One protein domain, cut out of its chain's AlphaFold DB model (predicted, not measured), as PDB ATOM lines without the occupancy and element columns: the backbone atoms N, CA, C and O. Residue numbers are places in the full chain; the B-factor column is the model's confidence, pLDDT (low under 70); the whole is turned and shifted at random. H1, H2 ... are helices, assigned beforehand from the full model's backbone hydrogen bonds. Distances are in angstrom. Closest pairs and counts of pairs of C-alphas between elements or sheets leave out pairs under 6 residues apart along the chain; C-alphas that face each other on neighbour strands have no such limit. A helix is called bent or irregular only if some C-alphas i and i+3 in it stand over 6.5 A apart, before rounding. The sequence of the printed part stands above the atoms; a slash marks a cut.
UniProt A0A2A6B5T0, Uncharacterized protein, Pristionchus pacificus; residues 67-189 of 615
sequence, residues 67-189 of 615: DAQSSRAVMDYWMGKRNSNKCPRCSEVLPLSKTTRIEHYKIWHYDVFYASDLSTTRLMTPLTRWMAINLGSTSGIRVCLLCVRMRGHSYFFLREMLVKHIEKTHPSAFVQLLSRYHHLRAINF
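What this domain is: This is residues 67 to 189 of the 615 residues of an uncharacterized protein of Pristionchus pacificus (UniProt A0A2A6B5T0). Seven helices follow one another from one end of the body to the other: the longest, H7, makes one end in an open hairpin with H6, H5 lies side by side with H7, H3 crosses H5 near the middle, and H2 and H1 make the opposite end. A long loop, residues 79 to 97, joins H1 to H2, and a second, residues 136 to 158, folds back on itself between H5 and H6, while the four-residue H4 sits at the turn after H3. The printed part has 123 residues with seven named helices, H1 to H7 in order along the chain, and no named strand; the class is all helix, with 73 residues in named elements. The whole is compact, with a radius of gyration of the C-alphas of 15.0 A, and spans 43 by 34 by 27 A.

Where its parts are: H7 is the longest helix, residues 171 to 189, 26.8 A from its first C-alpha at (-43.828, -2.452, 13.953) to its last at (-18.166, -6.317, 20.822). Before it come H6, residues 159 to 169 and 15.1 A long, and H5, residues 126 to 135 and 13.9 A long. H4 is residues 118 to 121, 4.9 A, and H3 is residues 110 to 116, 9.5 A. H2 covers residues 98 to 108, 15.3 A. H1 covers residues 68 to 78, 16.3 A, and begins at C-alpha 68, (-38.540, 3.208, 42.913); it is neither bent nor irregular, but only just: C-alphas 69 and 72 are 6.0 A apart.

How they stand to each other: H7 touches H5 with residues 181 to 188 alone, at a shallow tilt of 19 degrees, opposite ways; their closest C-alphas are those of Leu 127 and Leu 184, 5.8 A apart. H6 and H7 form a helical hairpin at a steep tilt of 41 degrees, opposite ways; H7 touches H6 with residues 173 to 175 alone, and the closest C-alphas, of Glu 167 and Phe 174, are 5.2 A apart. H5 and H6 only just touch, with 3 pairs of C-alphas within 8 A, the closest those of Leu 135 and Arg 159 at 5.9 A. H5 and H3 are the hubs, touching three helices each. They touch each other at a steep tilt of 39 degrees, opposite ways, and the closest C-alphas, of Asp 111 and Ile 133, are 4.1 A apart. H3 and H4 only just touch, with 3 pairs within 8 A, and only at the corner; the closest C-alphas are those of Tyr 114 and Thr 121, 6.5 A apart. H2 and H3 also only just touch, with 3 pairs, only at the corner, the closest C-alphas being those of Tyr 105 and Phe 113 at 6.0 A. H1 touches H2 at a steep tilt of 58 degrees, opposite ways, with the C-alphas of Trp 78 and Arg 101 closest at 5.0 A. H1 and H2 are both apart from H5, H6 and H7. Every O i to N i+4 pair is within hydrogen-bond range in H2, H3, H5, H6 and H7, against 5 of 7 in H1; H4 is too short for such a pair.

The domain as a whole: The two C-alphas farthest apart are those of Asn 83 and Phe 189, 44.8 A. The printed part has no cut. The links H1 to H2, of 19 residues, and H5 to H6, of 23 residues, are long; the other four are tight. Within the second long link, residues 142 to 143 pair with residues 155 to 156, antiparallel. The mean pLDDT of the printed part is 87.7, and residues 67 to 70 and 149 to 153 are under 70.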
ATOM      1  N   ASP A  67     -41.812   4.011  39.422       50.03
ATOM      2  CA  ASP A  67     -41.243   4.660  40.606       50.03
ATOM      3  C   ASP A  67     -40.560   3.672  41.557       50.03
ATOM      4  O   ASP A  67     -41.087   2.587  41.836       50.03
ATOM      5  N   ALA A  68     -39.406   4.064  42.100       48.66
ATOM      6  CA  ALA A  68     -38.540   3.208  42.913       48.66
ATOM      7  C   ALA A  68     -39.270   2.543  44.104       48.66
ATOM      8  O   ALA A  68     -39.002   1.383  44.428       48.66
ATOM      9  N   GLN A  69     -40.257   3.222  44.705       47.41
ATOM     10  CA  GLN A  69     -41.079   2.677  45.797       47.41
ATOM     11  C   GLN A  69     -41.986   1.510  45.354       47.41
ATOM     12  O   GLN A  69     -42.235   0.580  46.124       47.41
ATOM     13  N   SER A  70     -42.421   1.484  44.090       64.19
ATOM     14  CA  SER A  70     -43.209   0.379  43.525       64.19
ATOM     15  C   SER A  70     -42.374  -0.886  43.290       64.19
ATOM     16  O   SER A  70     -42.907  -1.997  43.311       64.19
ATOM     17  N   SER A  71     -41.055  -0.741  43.114       74.19
ATOM     18  CA  SER A  71     -40.150  -1.850  42.791       74.19
ATOM     19  C   SER A  71     -39.988  -2.818  43.968       74.19
ATOM     20  O   SER A  71     -40.101  -4.033  43.797       74.19
ATOM     21  N   ARG A  72     -39.838  -2.295  45.196       83.31
ATOM     22  CA  ARG A  72     -39.672  -3.126  46.404       83.31
ATOM     23  C   ARG A  72     -40.943  -3.891  46.764       83.31
ATOM     24  O   ARG A  72     -40.897  -5.091  46.998       83.31
ATOM     25  N   ALA A  73     -42.090  -3.220  46.690       85.56
ATOM     26  CA  ALA A  73     -43.409  -3.818  46.881       85.56
ATOM     27  C   ALA A  73     -43.687  -4.988  45.918       85.56
ATOM     28  O   ALA A  73     -44.278  -6.000  46.306       85.56
ATOM     29  N   VAL A  74     -43.267  -4.838  44.660       87.75
ATOM     30  CA  VAL A  74     -43.389  -5.869  43.627       87.75
ATOM     31  C   VAL A  74     -42.432  -7.029  43.899       87.75
ATOM     32  O   VAL A  74     -42.868  -8.180  43.872       87.75
ATOM     33  N   MET A  75     -41.172  -6.741  44.229       88.62
ATOM     34  CA  MET A  75     -40.190  -7.755  44.627       88.62
ATOM     35  C   MET A  75     -40.652  -8.573  45.835       88.62
ATOM     36  O   MET A  75     -40.655  -9.803  45.788       88.62
ATOM     37  N   ASP A  76     -41.130  -7.913  46.888       91.12
ATOM     38  CA  ASP A  76     -41.650  -8.579  48.082       91.12
ATOM     39  C   ASP A  76     -42.865  -9.463  47.764       91.12
ATOM     40  O   ASP A  76     -43.039 -10.523  48.369       91.12
ATOM     41  N   TYR A  77     -43.694  -9.079  46.789       91.69
ATOM     42  CA  TYR A  77     -44.812  -9.909  46.346       91.69
ATOM     43  C   TYR A  77     -44.342 -11.230  45.730       91.69
ATOM     44  O   TYR A  77     -44.735 -12.296  46.217       91.69
ATOM     45  N   TRP A  78     -43.511 -11.193  44.684       89.00
ATOM     46  CA  TRP A  78     -43.143 -12.422  43.972       89.00
ATOM     47  C   TRP A  78     -42.097 -13.260  44.715       89.00
ATOM     48  O   TRP A  78     -42.073 -14.477  44.548       89.00
ATOM     49  N   MET A  79     -41.326 -12.662  45.630       87.75
ATOM     50  CA  MET A  79     -40.498 -13.408  46.584       87.75
ATOM     51  C   MET A  79     -41.302 -14.111  47.691       87.75
ATOM     52  O   MET A  79     -40.718 -14.871  48.462       87.75
ATOM     53  N   GLY A  80     -42.619 -13.882  47.777       88.19
ATOM     54  CA  GLY A  80     -43.484 -14.504  48.783       88.19
ATOM     55  C   GLY A  80     -43.496 -13.797  50.142       88.19
ATOM     56  O   GLY A  80     -44.063 -14.329  51.085       88.19
ATOM     57  N   LYS A  81     -42.905 -12.599  50.259       90.69
ATOM     58  CA  LYS A  81     -42.856 -11.820  51.511       90.69
ATOM     59  C   LYS A  81     -44.161 -11.077  51.816       90.69
ATOM     60  O   LYS A  81     -44.362 -10.632  52.939       90.69
ATOM     61  N   ARG A  82     -45.052 -10.919  50.827       87.50
ATOM     62  CA  ARG A  82     -46.395 -10.338  51.014       87.50
ATOM     63  C   ARG A  82     -47.491 -11.399  51.067       87.50
ATOM     64  O   ARG A  82     -47.539 -12.299  50.224       87.50
ATOM     65  N   ASN A  83     -48.460 -11.170  51.952       89.06
ATOM     66  CA  ASN A  83     -49.637 -12.027  52.146       89.06
ATOM     67  C   ASN A  83     -50.754 -11.795  51.107       89.06
ATOM     68  O   ASN A  83     -51.767 -12.484  51.129       89.06
ATOM     69  N   SER A  84     -50.585 -10.852  50.172       92.19
ATOM     70  CA  SER A  84     -51.548 -10.646  49.081       92.19
ATOM     71  C   SER A  84     -51.502 -11.806  48.088       92.19
ATOM     72  O   SER A  84     -50.426 -12.198  47.643       92.19
ATOM     73  N   ASN A  85     -52.662 -12.315  47.680       92.81
ATOM     74  CA  ASN A  85     -52.804 -13.236  46.549       92.81
ATOM     75  C   ASN A  85     -52.932 -12.502  45.201       92.81
ATOM     76  O   ASN A  85     -52.715 -13.109  44.159       92.81
ATOM     77  N   LYS A  86     -53.204 -11.193  45.185       94.31
ATOM     78  CA  LYS A  86     -53.353 -10.405  43.952       94.31
ATOM     79  C   LYS A  86     -52.022  -9.857  43.458       94.31
ATOM     80  O   LYS A  86     -51.327  -9.163  44.205       94.31
ATOM     81  N   CYS A  87     -51.701 -10.122  42.194       92.50
ATOM     82  CA  CYS A  87     -50.535  -9.550  41.541       92.50
ATOM     83  C   CYS A  87     -50.687  -8.021  41.439       92.50
ATOM     84  O   CYS A  87     -51.664  -7.548  40.855       92.50
ATOM     85  N   PRO A  88     -49.724  -7.222  41.935       91.00
ATOM     86  CA  PRO A  88     -49.826  -5.759  41.938       91.00
ATOM     87  C   PRO A  88     -49.775  -5.114  40.540       91.00
ATOM     88  O   PRO A  88     -49.952  -3.906  40.428       91.00
ATOM     89  N   ARG A  89     -49.504  -5.880  39.471       87.81
ATOM     90  CA  ARG A  89     -49.362  -5.363  38.097       87.81
ATOM     91  C   ARG A  89     -50.533  -5.679  37.175       87.81
ATOM     92  O   ARG A  89     -50.827  -4.870  36.297       87.81
ATOM     93  N   CYS A  90     -51.157  -6.841  37.338       87.94
ATOM     94  CA  CYS A  90     -52.249  -7.305  36.478       87.94
ATOM     95  C   CYS A  90     -53.527  -7.653  37.251       87.94
ATOM     96  O   CYS A  90     -54.514  -8.042  36.634       87.94
ATOM     97  N   SER A  91     -53.522  -7.520  38.582       88.62
ATOM     98  CA  SER A  91     -54.637  -7.859  39.478       88.62
ATOM     99  C   SER A  91     -55.071  -9.332  39.451       88.62
ATOM    100  O   SER A  91     -56.063  -9.678  40.094       88.62
ATOM    101  N   GLU A  92     -54.329 -10.207  38.763       88.31
ATOM    102  CA  GLU A  92     -54.580 -11.649  38.742       88.31
ATOM    103  C   GLU A  92     -54.425 -12.234  40.152       88.31
ATOM    104  O   GLU A  92     -53.476 -11.915  40.876       88.31
ATOM    105  N   VAL A  93     -55.383 -13.070  40.556       93.56
ATOM    106  CA  VAL A  93     -55.371 -13.759  41.849       93.56
ATOM    107  C   VAL A  93     -54.590 -15.058  41.689       93.56
ATOM    108  O   VAL A  93     -55.018 -15.962  40.980       93.56
ATOM    109  N   LEU A  94     -53.453 -15.152  42.370       91.75
ATOM    110  CA  LEU A  94     -52.555 -16.301  42.339       91.75
ATOM    111  C   LEU A  94     -52.513 -16.991  43.709       91.75
ATOM    112  O   LEU A  94     -52.643 -16.324  44.740       91.75
ATOM    113  N   PRO A  95     -52.257 -18.308  43.760       92.06
ATOM    114  CA  PRO A  95     -51.911 -18.989  45.003       92.06
ATOM    115  C   PRO A  95     -50.781 -18.271  45.763       92.06
ATOM    116  O   PRO A  95     -49.883 -17.677  45.164       92.06
ATOM    117  N   LEU A  96     -50.771 -18.374  47.099       89.69
ATOM    118  CA  LEU A  96     -49.722 -17.772  47.943       89.69
ATOM    119  C   LEU A  96     -48.337 -18.445  47.789       89.69
ATOM    120  O   LEU A  96     -47.381 -18.056  48.451       89.69
ATOM    121  N   SER A  97     -48.212 -19.431  46.896       94.25
ATOM    122  CA  SER A  97     -46.957 -20.117  46.594       94.25
ATOM    123  C   SER A  97     -45.950 -19.185  45.913       94.25
ATOM    124  O   SER A  97     -46.219 -18.630  44.843       94.25
ATOM    125  N   LYS A  98     -44.749 -19.079  46.496       93.25
ATOM    126  CA  LYS A  98     -43.604 -18.352  45.919       93.25
ATOM    127  C   LYS A  98     -43.312 -18.812  44.487       93.25
ATOM    128  O   LYS A  98     -43.122 -17.982  43.603       93.25
ATOM    129  N   THR A  99     -43.330 -20.121  44.241       93.81
ATOM    130  CA  THR A  99     -43.025 -20.708  42.928       93.81
ATOM    131  C   THR A  99     -44.022 -20.250  41.868       93.81
ATOM    132  O   THR A  99     -43.620 -19.787  40.805       93.81
ATOM    133  N   THR A 100     -45.320 -20.276  42.186       93.81
ATOM    134  CA  THR A 100     -46.382 -19.842  41.266       93.81
ATOM    135  C   THR A 100     -46.291 -18.352  40.950       93.81
ATOM    136  O   THR A 100     -46.483 -17.943  39.807       93.81
ATOM    137  N   ARG A 101     -45.948 -17.519  41.942       94.69
ATOM    138  CA  ARG A 101     -45.752 -16.080  41.719       94.69
ATOM    139  C   ARG A 101     -44.523 -15.794  40.854       94.69
ATOM    140  O   ARG A 101     -44.604 -14.940  39.976       94.69
ATOM    141  N   ILE A 102     -43.417 -16.514  41.060       94.31
ATOM    142  CA  ILE A 102     -42.222 -16.418  40.206       94.31
ATOM    143  C   ILE A 102     -42.565 -16.790  38.762       94.31
ATOM    144  O   ILE A 102     -42.221 -16.046  37.848       94.31
ATOM    145  N   GLU A 103     -43.258 -17.910  38.541       94.00
ATOM    146  CA  GLU A 103     -43.660 -18.333  37.196       94.00
ATOM    147  C   GLU A 103     -44.579 -17.312  36.526       94.00
ATOM    148  O   GLU A 103     -44.348 -16.944  35.375       94.00
ATOM    149  N   HIS A 104     -45.559 -16.780  37.259       94.31
ATOM    150  CA  HIS A 104     -46.407 -15.710  36.751       94.31
ATOM    151  C   HIS A 104     -45.578 -14.493  36.314       94.31
ATOM    152  O   HIS A 104     -45.768 -13.993  35.207       94.31
ATOM    153  N   TYR A 105     -44.612 -14.045  37.120       94.81
ATOM    154  CA  TYR A 105     -43.748 -12.922  36.745       94.81
ATOM    155  C   TYR A 105     -42.850 -13.244  35.545       94.81
ATOM    156  O   TYR A 105     -42.728 -12.409  34.655       94.81
ATOM    157  N   LYS A 106     -42.294 -14.456  35.449       93.94
ATOM    158  CA  LYS A 106     -41.511 -14.890  34.277       93.94
ATOM    159  C   LYS A 106     -42.337 -14.936  32.986       93.94
ATOM    160  O   LYS A 106     -41.786 -14.708  31.913       93.94
ATOM    161  N   ILE A 107     -43.639 -15.213  33.075       93.31
ATOM    162  CA  ILE A 107     -44.529 -15.288  31.908       93.31
ATOM    163  C   ILE A 107     -45.067 -13.904  31.529       93.31
ATOM    164  O   ILE A 107     -44.997 -13.530  30.358       93.31
ATOM    165  N   TRP A 108     -45.604 -13.160  32.503       92.94
ATOM    166  CA  TRP A 108     -46.446 -11.973  32.296       92.94
ATOM    167  C   TRP A 108     -45.739 -10.637  32.528       92.94
ATOM    168  O   TRP A 108     -46.170  -9.614  31.989       92.94
ATOM    169  N   HIS A 109     -44.686 -10.629  33.346       93.38
ATOM    170  CA  HIS A 109     -44.010  -9.424  33.843       93.38
ATOM    171  C   HIS A 109     -42.486  -9.603  33.842       93.38
ATOM    172  O   HIS A 109     -41.797  -9.225  34.796       93.38
ATOM    173  N   TYR A 110     -41.957 -10.246  32.796       94.06
ATOM    174  CA  TYR A 110     -40.535 -10.579  32.719       94.06
ATOM    175  C   TYR A 110     -39.649  -9.337  32.612       94.06
ATOM    176  O   TYR A 110     -38.515  -9.368  33.084       94.06
ATOM    177  N   ASP A 111     -40.183  -8.232  32.088       93.56
ATOM    178  CA  ASP A 111     -39.557  -6.909  32.131       93.56
ATOM    179  C   ASP A 111     -39.190  -6.516  33.556       93.56
ATOM    180  O   ASP A 111     -38.077  -6.073  33.820       93.56
ATOM    181  N   VAL A 112     -40.104  -6.742  34.496       92.38
ATOM    182  CA  VAL A 112     -39.885  -6.433  35.906       92.38
ATOM    183  C   VAL A 112     -39.017  -7.491  36.565       92.38
ATOM    184  O   VAL A 112     -38.093  -7.150  37.300       92.38
ATOM    185  N   PHE A 113     -39.301  -8.767  36.310       93.12
ATOM    186  CA  PHE A 113     -38.575  -9.877  36.922       93.12
ATOM    187  C   PHE A 113     -37.073  -9.786  36.621       93.12
ATOM    188  O   PHE A 113     -36.271  -9.703  37.546       93.12
ATOM    189  N   TYR A 114     -36.691  -9.688  35.345       92.31
ATOM    190  CA  TYR A 114     -35.282  -9.613  34.941       92.31
ATOM    191  C   TYR A 114     -34.654  -8.228  35.147       92.31
ATOM    192  O   TYR A 114     -33.432  -8.109  35.189       92.31
ATOM    193  N   ALA A 115     -35.443  -7.164  35.312       90.06
ATOM    194  CA  ALA A 115     -34.882  -5.886  35.748       90.06
ATOM    195  C   ALA A 115     -34.506  -5.909  37.239       90.06
ATOM    196  O   ALA A 115     -33.479  -5.336  37.605       90.06
ATOM    197  N   SER A 116     -35.327  -6.560  38.073       86.94
ATOM    198  CA  SER A 116     -35.242  -6.513  39.540       86.94
ATOM    199  C   SER A 116     -34.444  -7.650  40.186       86.94
ATOM    200  O   SER A 116     -33.869  -7.441  41.251       86.94
ATOM    201  N   ASP A 117     -34.367  -8.828  39.561       80.56
ATOM    202  CA  ASP A 117     -33.593  -9.966  40.064       80.56
ATOM    203  C   ASP A 117     -32.090  -9.761  39.821       80.56
ATOM    204  O   ASP A 117     -31.498 -10.292  38.879       80.56
ATOM    205  N   LEU A 118     -31.470  -8.938  40.668       73.00
ATOM    206  CA  LEU A 118     -30.043  -8.624  40.595       73.00
ATOM    207  C   LEU A 118     -29.162  -9.861  40.791       73.00
ATOM    208  O   LEU A 118     -28.099  -9.914  40.190       73.00
ATOM    209  N   SER A 119     -29.594 -10.854  41.572       76.62
ATOM    210  CA  SER A 119     -28.841 -12.103  41.755       76.62
ATOM    211  C   SER A 119     -28.651 -12.839  40.432       76.62
ATOM    212  O   SER A 119     -27.526 -13.126  40.044       76.62
ATOM    213  N   THR A 120     -29.735 -13.069  39.690       74.31
ATOM    214  CA  THR A 120     -29.661 -13.805  38.421       74.31
ATOM    215  C   THR A 120     -29.136 -12.932  37.276       74.31
ATOM    216  O   THR A 120     -28.558 -13.440  36.318       74.31
ATOM    217  N   THR A 121     -29.338 -11.609  37.337       76.06
ATOM    218  CA  THR A 121     -28.979 -10.699  36.233       76.06
ATOM    219  C   THR A 121     -27.615 -10.034  36.353       76.06
ATOM    220  O   THR A 121     -27.136  -9.521  35.343       76.06
ATOM    221  N   ARG A 122     -26.957 -10.064  37.521       79.19
ATOM    222  CA  ARG A 122     -25.559  -9.608  37.667       79.19
ATOM    223  C   ARG A 122     -24.589 -10.419  36.813       79.19
ATOM    224  O   ARG A 122     -23.640  -9.853  36.297       79.19
ATOM    225  N   LEU A 123     -24.878 -11.704  36.626       83.31
ATOM    226  CA  LEU A 123     -24.076 -12.623  35.819       83.31
ATOM    227  C   LEU A 123     -24.379 -12.521  34.312       83.31
ATOM    228  O   LEU A 123     -23.750 -13.188  33.500       83.31
ATOM    229  N   MET A 124     -25.369 -11.719  33.909       86.75
ATOM    230  CA  MET A 124     -25.741 -11.570  32.504       86.75
ATOM    231  C   MET A 124     -24.985 -10.413  31.861       86.75
ATOM    232  O   MET A 124     -24.986  -9.298  32.383       86.75
ATOM    233  N   THR A 125     -24.459 -10.635  30.653       90.38
ATOM    234  CA  THR A 125     -23.958  -9.534  29.819       90.38
ATOM    235  C   THR A 125     -25.055  -8.479  29.609       90.38
ATOM    236  O   THR A 125     -26.246  -8.831  29.581       90.38
ATOM    237  N   PRO A 126     -24.705  -7.192  29.408       89.38
ATOM    238  CA  PRO A 126     -25.684  -6.135  29.147       89.38
ATOM    239  C   PRO A 126     -26.692  -6.504  28.050       89.38
ATOM    240  O   PRO A 126     -27.892  -6.251  28.191       89.38
ATOM    241  N   LEU A 127     -26.228  -7.181  26.993       91.31
ATOM    242  CA  LEU A 127     -27.080  -7.663  25.909       91.31
ATOM    243  C   LEU A 127     -28.041  -8.770  26.362       91.31
ATOM    244  O   LEU A 127     -29.236  -8.708  26.070       91.31
ATOM    245  N   THR A 128     -27.547  -9.767  27.098       91.06
ATOM    246  CA  THR A 128     -28.365 -10.886  27.594       91.06
ATOM    247  C   THR A 128     -29.441 -10.397  28.555       91.06
ATOM    248  O   THR A 128     -30.605 -10.799  28.441       91.06
ATOM    249  N   ARG A 129     -29.081  -9.474  29.454       92.06
ATOM    250  CA  ARG A 129     -30.018  -8.834  30.379       92.06
ATOM    251  C   ARG A 129     -31.078  -8.039  29.624       92.06
ATOM    252  O   ARG A 129     -32.266  -8.193  29.900       92.06
ATOM    253  N   TRP A 130     -30.672  -7.246  28.631       94.69
ATOM    254  CA  TRP A 130     -31.609  -6.508  27.787       94.69
ATOM    255  C   TRP A 130     -32.580  -7.444  27.055       94.69
ATOM    256  O   TRP A 130     -33.788  -7.197  27.071       94.69
ATOM    257  N   MET A 131     -32.097  -8.552  26.486       94.94
ATOM    258  CA  MET A 131     -32.970  -9.545  25.853       94.94
ATOM    259  C   MET A 131     -33.933 -10.186  26.854       94.94
ATOM    260  O   MET A 131     -35.090 -10.408  26.518       94.94
ATOM    261  N   ALA A 132     -33.488 -10.496  28.073       94.00
ATOM    262  CA  ALA A 132     -34.349 -11.085  29.093       94.00
ATOM    263  C   ALA A 132     -35.472 -10.126  29.522       94.00
ATOM    264  O   ALA A 132     -36.629 -10.531  29.607       94.00
ATOM    265  N   ILE A 133     -35.144  -8.843  29.703       94.69
ATOM    266  CA  ILE A 133     -36.105  -7.789  30.051       94.69
ATOM    267  C   ILE A 133     -37.125  -7.569  28.925       94.69
ATOM    268  O   ILE A 133     -38.308  -7.401  29.198       94.69
ATOM    269  N   ASN A 134     -36.698  -7.591  27.660       95.50
ATOM    270  CA  ASN A 134     -37.575  -7.228  26.541       95.50
ATOM    271  C   ASN A 134     -38.274  -8.419  25.873       95.50
ATOM    272  O   ASN A 134     -39.331  -8.239  25.277       95.50
ATOM    273  N   LEU A 135     -37.716  -9.629  25.972       95.69
ATOM    274  CA  LEU A 135     -38.197 -10.821  25.260       95.69
ATOM    275  C   LEU A 135     -38.431 -12.039  26.179       95.69
ATOM    276  O   LEU A 135     -38.809 -13.108  25.693       95.69
ATOM    277  N   GLY A 136     -38.208 -11.913  27.491       94.69
ATOM    278  CA  GLY A 136     -38.316 -13.003  28.467       94.69
ATOM    279  C   GLY A 136     -37.130 -13.971  28.423       94.69
ATOM    280  O   GLY A 136     -36.140 -13.732  27.731       94.69
ATOM    281  N   SER A 137     -37.188 -15.093  29.149       92.00
ATOM    282  CA  SER A 137     -36.141 -16.130  29.089       92.00
ATOM    283  C   SER A 137     -36.001 -16.752  27.697       92.00
ATOM    284  O   SER A 137     -36.918 -16.708  26.874       92.00
ATOM    285  N   THR A 138     -34.840 -17.362  27.442       87.06
ATOM    286  CA  THR A 138     -34.572 -18.152  26.227       87.06
ATOM    287  C   THR A 138     -35.533 -19.336  26.092       87.06
ATOM    288  O   THR A 138     -36.027 -19.600  25.001       87.06
ATOM    289  N   SER A 139     -35.875 -19.988  27.205       85.44
ATOM    290  CA  SER A 139     -36.849 -21.083  27.298       85.44
ATOM    291  C   SER A 139     -38.120 -20.656  28.048       85.44
ATOM    292  O   SER A 139     -38.203 -19.536  28.548       85.44
ATOM    293  N   GLY A 140     -39.153 -21.500  28.095       88.25
ATOM    294  CA  GLY A 140     -40.367 -21.267  28.899       88.25
ATOM    295  C   GLY A 140     -41.585 -20.826  28.089       88.25
ATOM    296  O   GLY A 140     -41.693 -21.162  26.916       88.25
ATOM    297  N   ILE A 141     -42.512 -20.098  28.712       89.44
ATOM    298  CA  ILE A 141     -43.667 -19.451  28.071       89.44
ATOM    299  C   ILE A 141     -43.548 -17.956  28.360       89.44
ATOM    300  O   ILE A 141     -43.195 -17.584  29.474       89.44
ATOM    301  N   ARG A 142     -43.850 -17.097  27.383       92.88
ATOM    302  CA  ARG A 142     -43.942 -15.651  27.612       92.88
ATOM    303  C   ARG A 142     -45.061 -15.017  26.800       92.88
ATOM    304  O   ARG A 142     -45.501 -15.589  25.800       92.88
ATOM    305  N   VAL A 143     -45.508 -13.844  27.225       94.19
ATOM    306  CA  VAL A 143     -46.512 -13.043  26.510       94.19
ATOM    307  C   VAL A 143     -45.879 -11.794  25.900       94.19
ATOM    308  O   VAL A 143     -44.819 -11.335  26.324       94.19
ATOM    309  N   CYS A 144     -46.520 -11.215  24.890       94.56
ATOM    310  CA  CYS A 144     -46.094  -9.920  24.364       94.56
ATOM    311  C   CYS A 144     -46.543  -8.802  25.309       94.56
ATOM    312  O   CYS A 144     -47.746  -8.580  25.446       94.56
ATOM    313  N   LEU A 145     -45.598  -8.081  25.930       92.19
ATOM    314  CA  LEU A 145     -45.885  -7.004  26.895       92.19
ATOM    315  C   LEU A 145     -46.740  -5.872  26.307       92.19
ATOM    316  O   LEU A 145     -47.475  -5.213  27.044       92.19
ATOM    317  N   LEU A 146     -46.693  -5.688  24.985       90.12
ATOM    318  CA  LEU A 146     -47.485  -4.701  24.249       90.12
ATOM    319  C   LEU A 146     -48.938  -5.168  24.033       90.12
ATOM    320  O   LEU A 146     -49.853  -4.349  23.994       90.12
ATOM    321  N   CYS A 147     -49.174  -6.484  23.980       88.44
ATOM    322  CA  CYS A 147     -50.504  -7.083  23.823       88.44
ATOM    323  C   CYS A 147     -51.207  -7.425  25.143       88.44
ATOM    324  O   CYS A 147     -52.408  -7.691  25.121       88.44
ATOM    325  N   VAL A 148     -50.518  -7.451  26.294       76.31
ATOM    326  CA  VAL A 148     -51.104  -7.911  27.578       76.31
ATOM    327  C   VAL A 148     -52.401  -7.171  27.940       76.31
ATOM    328  O   VAL A 148     -53.271  -7.743  28.589       76.31
ATOM    329  N   ARG A 149     -52.596  -5.932  27.477       66.88
ATOM    330  CA  ARG A 149     -53.825  -5.164  27.736       66.88
ATOM    331  C   ARG A 149     -55.046  -5.614  26.924       66.88
ATOM    332  O   ARG A 149     -56.167  -5.346  27.339       66.88
ATOM    333  N   MET A 150     -54.858  -6.318  25.811       57.75
ATOM    334  CA  MET A 150     -55.908  -6.568  24.812       57.75
ATOM    335  C   MET A 150     -56.802  -7.793  25.105       57.75
ATOM    336  O   MET A 150     -57.578  -8.186  24.244       57.75
ATOM    337  N   ARG A 151     -56.718  -8.426  26.289       52.72
ATOM    338  CA  ARG A 151     -57.463  -9.653  26.702       52.72
ATOM    339  C   ARG A 151     -57.309 -10.895  25.792       52.72
ATOM    340  O   ARG A 151     -57.679 -11.992  26.202       52.72
ATOM    341  N   GLY A 152     -56.711 -10.770  24.606       56.16
ATOM    342  CA  GLY A 152     -56.299 -11.858  23.721       56.16
ATOM    343  C   GLY A 152     -54.825 -12.195  23.926       56.16
ATOM    344  O   GLY A 152     -53.948 -11.644  23.263       56.16
ATOM    345  N   HIS A 153     -54.523 -13.082  24.872       63.56
ATOM    346  CA  HIS A 153     -53.135 -13.422  25.180       63.56
ATOM    347  C   HIS A 153     -52.578 -14.442  24.181       63.56
ATOM    348  O   HIS A 153     -52.957 -15.619  24.167       63.56
ATOM    349  N   SER A 154     -51.645 -13.983  23.348       78.31
ATOM    350  CA  SER A 154     -50.777 -14.872  22.581       78.31
ATOM    351  C   SER A 154     -49.624 -15.329  23.473       78.31
ATOM    352  O   SER A 154     -48.901 -14.512  24.043       78.31
ATOM    353  N   TYR A 155     -49.492 -16.648  23.616       88.38
ATOM    354  CA  TYR A 155     -48.388 -17.291  24.321       88.38
ATOM    355  C   TYR A 155     -47.312 -17.661  23.309       88.38
ATOM    356  O   TYR A 155     -47.611 -18.294  22.296       88.38
ATOM    357  N   PHE A 156     -46.069 -17.310  23.610       91.75
ATOM    358  CA  PHE A 156     -44.917 -17.592  22.765       91.75
ATOM    359  C   PHE A 156     -43.976 -18.543  23.498       91.75
ATOM    360  O   PHE A 156     -43.608 -18.285  24.646       91.75
ATOM    361  N   PHE A 157     -43.579 -19.636  22.840       89.81
ATOM    362  CA  PHE A 157     -42.694 -20.679  23.392       89.81
ATOM    363  C   PHE A 157     -41.207 -20.460  23.071       89.81
ATOM    364  O   PHE A 157     -40.354 -21.052  23.729       89.81
ATOM    365  N   LEU A 158     -40.901 -19.524  22.171       90.44
ATOM    366  CA  LEU A 158     -39.545 -19.094  21.835       90.44
ATOM    367  C   LEU A 158     -39.493 -17.566  21.705       90.44
ATOM    368  O   LEU A 158     -40.494 -16.945  21.332       90.44
ATOM    369  N   ARG A 159     -38.322 -16.966  21.962       94.38
ATOM    370  CA  ARG A 159     -38.090 -15.525  21.738       94.38
ATOM    371  C   ARG A 159     -38.337 -15.136  20.283       94.38
ATOM    372  O   ARG A 159     -38.976 -14.125  20.037       94.38
ATOM    373  N   GLU A 160     -37.906 -15.964  19.334       93.69
ATOM    374  CA  GLU A 160     -38.091 -15.716  17.898       93.69
ATOM    375  C   GLU A 160     -39.570 -15.534  17.523       93.69
ATOM    376  O   GLU A 160     -39.919 -14.604  16.800       93.69
ATOM    377  N   MET A 161     -40.461 -16.369  18.070       90.75
ATOM    378  CA  MET A 161     -41.899 -16.240  17.823       90.75
ATOM    379  C   MET A 161     -42.459 -14.925  18.375       90.75
ATOM    380  O   MET A 161     -43.317 -14.310  17.744       90.75
ATOM    381  N   LEU A 162     -41.980 -14.497  19.549       95.31
ATOM    382  CA  LEU A 162     -42.366 -13.216  20.131       95.31
ATOM    383  C   LEU A 162     -41.850 -12.049  19.277       95.31
ATOM    384  O   LEU A 162     -42.606 -11.121  19.019       95.31
ATOM    385  N   VAL A 163     -40.605 -12.109  18.799       96.31
ATOM    386  CA  VAL A 163     -40.024 -11.077  17.928       96.31
ATOM    387  C   VAL A 163     -40.815 -10.952  16.627       96.31
ATOM    388  O   VAL A 163     -41.253  -9.850  16.315       96.31
ATOM    389  N   LYS A 164     -41.109 -12.065  15.940       93.62
ATOM    390  CA  LYS A 164     -41.958 -12.082  14.731       93.62
ATOM    391  C   LYS A 164     -43.345 -11.489  14.986       93.62
ATOM    392  O   LYS A 164     -43.908 -10.796  14.143       93.62
ATOM    393  N   HIS A 165     -43.915 -11.749  16.163       94.12
ATOM    394  CA  HIS A 165     -45.174 -11.130  16.556       94.12
ATOM    395  C   HIS A 165     -45.033  -9.620  16.787       94.12
ATOM    396  O   HIS A 165     -45.890  -8.872  16.328       94.12
ATOM    397  N   ILE A 166     -43.986  -9.150  17.468       95.50
ATOM    398  CA  ILE A 166     -43.760  -7.713  17.686       95.50
ATOM    399  C   ILE A 166     -43.510  -7.006  16.349       95.50
ATOM    400  O   ILE A 166     -44.124  -5.980  16.102       95.50
ATOM    401  N   GLU A 167     -42.704  -7.583  15.463       95.88
ATOM    402  CA  GLU A 167     -42.469  -7.086  14.103       95.88
ATOM    403  C   GLU A 167     -43.780  -6.918  13.326       95.88
ATOM    404  O   GLU A 167     -44.064  -5.843  12.804       95.88
ATOM    405  N   LYS A 168     -44.629  -7.952  13.326       93.38
ATOM    406  CA  LYS A 168     -45.901  -7.942  12.591       93.38
ATOM    407  C   LYS A 168     -46.970  -7.040  13.214       93.38
ATOM    408  O   LYS A 168     -47.739  -6.413  12.496       93.38
ATOM    409  N   THR A 169     -47.084  -7.035  14.541       93.56
ATOM    410  CA  THR A 169     -48.250  -6.468  15.256       93.56
ATOM    411  C   THR A 169     -47.939  -5.128  15.922       93.56
ATOM    412  O   THR A 169     -48.847  -4.359  16.228       93.56
ATOM    413  N   HIS A 170     -46.658  -4.839  16.155       93.00
ATOM    414  CA  HIS A 170     -46.158  -3.631  16.809       93.00
ATOM    415  C   HIS A 170     -44.906  -3.087  16.087       93.00
ATOM    416  O   HIS A 170     -43.852  -2.940  16.716       93.00
ATOM    417  N   PRO A 171     -44.995  -2.772  14.780       92.88
ATOM    418  CA  PRO A 171     -43.828  -2.452  13.953       92.88
ATOM    419  C   PRO A 171     -43.007  -1.273  14.495       92.88
ATOM    420  O   PRO A 171     -41.780  -1.315  14.490       92.88
ATOM    421  N   SER A 172     -43.655  -0.250  15.065       94.50
ATOM    422  CA  SER A 172     -42.958   0.884  15.690       94.50
ATOM    423  C   SER A 172     -42.123   0.478  16.911       94.50
ATOM    424  O   SER A 172     -40.992   0.935  17.073       94.50
ATOM    425  N   ALA A 173     -42.640  -0.418  17.754       93.62
ATOM    426  CA  ALA A 173     -41.905  -0.941  18.902       93.62
ATOM    427  C   ALA A 173     -40.778  -1.891  18.473       93.62
ATOM    428  O   ALA A 173     -39.721  -1.911  19.103       93.62
ATOM    429  N   PHE A 174     -40.975  -2.647  17.388       96.75
ATOM    430  CA  PHE A 174     -39.931  -3.488  16.809       96.75
ATOM    431  C   PHE A 174     -38.719  -2.662  16.365       96.75
ATOM    432  O   PHE A 174     -37.599  -2.989  16.748       96.75
ATOM    433  N   VAL A 175     -38.935  -1.553  15.647       93.50
ATOM    434  CA  VAL A 175     -37.850  -0.651  15.215       93.50
ATOM    435  C   VAL A 175     -37.061  -0.110  16.414       93.50
ATOM    436  O   VAL A 175     -35.830  -0.114  16.399       93.50
ATOM    437  N   GLN A 176     -37.745   0.284  17.494       93.62
ATOM    438  CA  GLN A 176     -37.087   0.756  18.720       93.62
ATOM    439  C   GLN A 176     -36.271  -0.347  19.411       93.62
ATOM    440  O   GLN A 176     -35.143  -0.108  19.849       93.62
ATOM    441  N   LEU A 177     -36.819  -1.566  19.492       93.38
ATOM    442  CA  LEU A 177     -36.107  -2.723  20.037       93.38
ATOM    443  C   LEU A 177     -34.864  -3.050  19.208       93.38
ATOM    444  O   LEU A 177     -33.797  -3.274  19.778       93.38
ATOM    445  N   LEU A 178     -34.986  -3.045  17.880       93.19
ATOM    446  CA  LEU A 178     -33.897  -3.358  16.963       93.19
ATOM    447  C   LEU A 178     -32.768  -2.324  17.056       93.19
ATOM    448  O   LEU A 178     -31.607  -2.698  17.208       93.19
ATOM    449  N   SER A 179     -33.106  -1.031  17.056       93.38
ATOM    450  CA  SER A 179     -32.134   0.054  17.240       93.38
ATOM    451  C   SER A 179     -31.341  -0.113  18.544       93.38
ATOM    452  O   SER A 179     -30.107  -0.098  18.543       93.38
ATOM    453  N   ARG A 180     -32.034  -0.383  19.659       92.50
ATOM    454  CA  ARG A 180     -31.381  -0.573  20.961       92.50
ATOM    455  C   ARG A 180     -30.552  -1.855  21.037       92.50
ATOM    456  O   ARG A 180     -29.503  -1.858  21.679       92.50
ATOM    457  N   TYR A 181     -30.992  -2.921  20.370       92.50
ATOM    458  CA  TYR A 181     -30.223  -4.155  20.231       92.50
ATOM    459  C   TYR A 181     -28.889  -3.911  19.516       92.50
ATOM    460  O   TYR A 181     -27.851  -4.330  20.024       92.50
ATOM    461  N   HIS A 182     -28.896  -3.203  18.381       90.94
ATOM    462  CA  HIS A 182     -27.670  -2.891  17.638       90.94
ATOM    463  C   HIS A 182     -26.691  -2.055  18.460       90.94
ATOM    464  O   HIS A 182     -25.507  -2.383  18.506       90.94
ATOM    465  N   HIS A 183     -27.190  -1.043  19.172       90.75
ATOM    466  CA  HIS A 183     -26.363  -0.225  20.056       90.75
ATOM    467  C   HIS A 183     -25.689  -1.060  21.160       90.75
ATOM    468  O   HIS A 183     -24.478  -0.987  21.350       90.75
ATOM    469  N   LEU A 184     -26.444  -1.924  21.848       89.12
ATOM    470  CA  LEU A 184     -25.887  -2.800  22.888       89.12
ATOM    471  C   LEU A 184     -24.956  -3.877  22.328       89.12
ATOM    472  O   LEU A 184     -24.020  -4.293  23.012       89.12
ATOM    473  N   ARG A 185     -25.212  -4.356  21.107       89.19
ATOM    474  CA  ARG A 185     -24.337  -5.311  20.427       89.19
ATOM    475  C   ARG A 185     -22.983  -4.679  20.104       89.19
ATOM    476  O   ARG A 185     -21.987  -5.352  20.328       89.19
ATOM    477  N   ALA A 186     -22.952  -3.427  19.643       87.25
ATOM    478  CA  ALA A 186     -21.707  -2.698  19.390       87.25
ATOM    479  C   ALA A 186     -20.864  -2.578  20.672       87.25
ATOM    480  O   ALA A 186     -19.727  -3.033  20.697       87.25
ATOM    481  N   ILE A 187     -21.480  -2.131  21.775       85.12
ATOM    482  CA  ILE A 187     -20.801  -1.994  23.076       85.12
ATOM    483  C   ILE A 187     -20.225  -3.333  23.573       85.12
ATOM    484  O   ILE A 187     -19.116  -3.369  24.089       85.12
ATOM    485  N   ASN A 188     -20.956  -4.447  23.430       79.00
ATOM    486  CA  ASN A 188     -20.441  -5.752  23.876       79.00
ATOM    487  C   ASN A 188     -19.301  -6.287  22.998       79.00
ATOM    488  O   ASN A 188     -18.510  -7.088  23.486       79.00
ATOM    489  N   PHE A 189     -19.234  -5.890  21.724       73.75
ATOM    490  CA  PHE A 189     -18.166  -6.317  20.822       73.75
ATOM    491  C   PHE A 189     -16.849  -5.609  21.168       73.75
ATOM    492  O   PHE A 189     -15.821  -6.273  21.303       73.75
TER     493      PHE A 189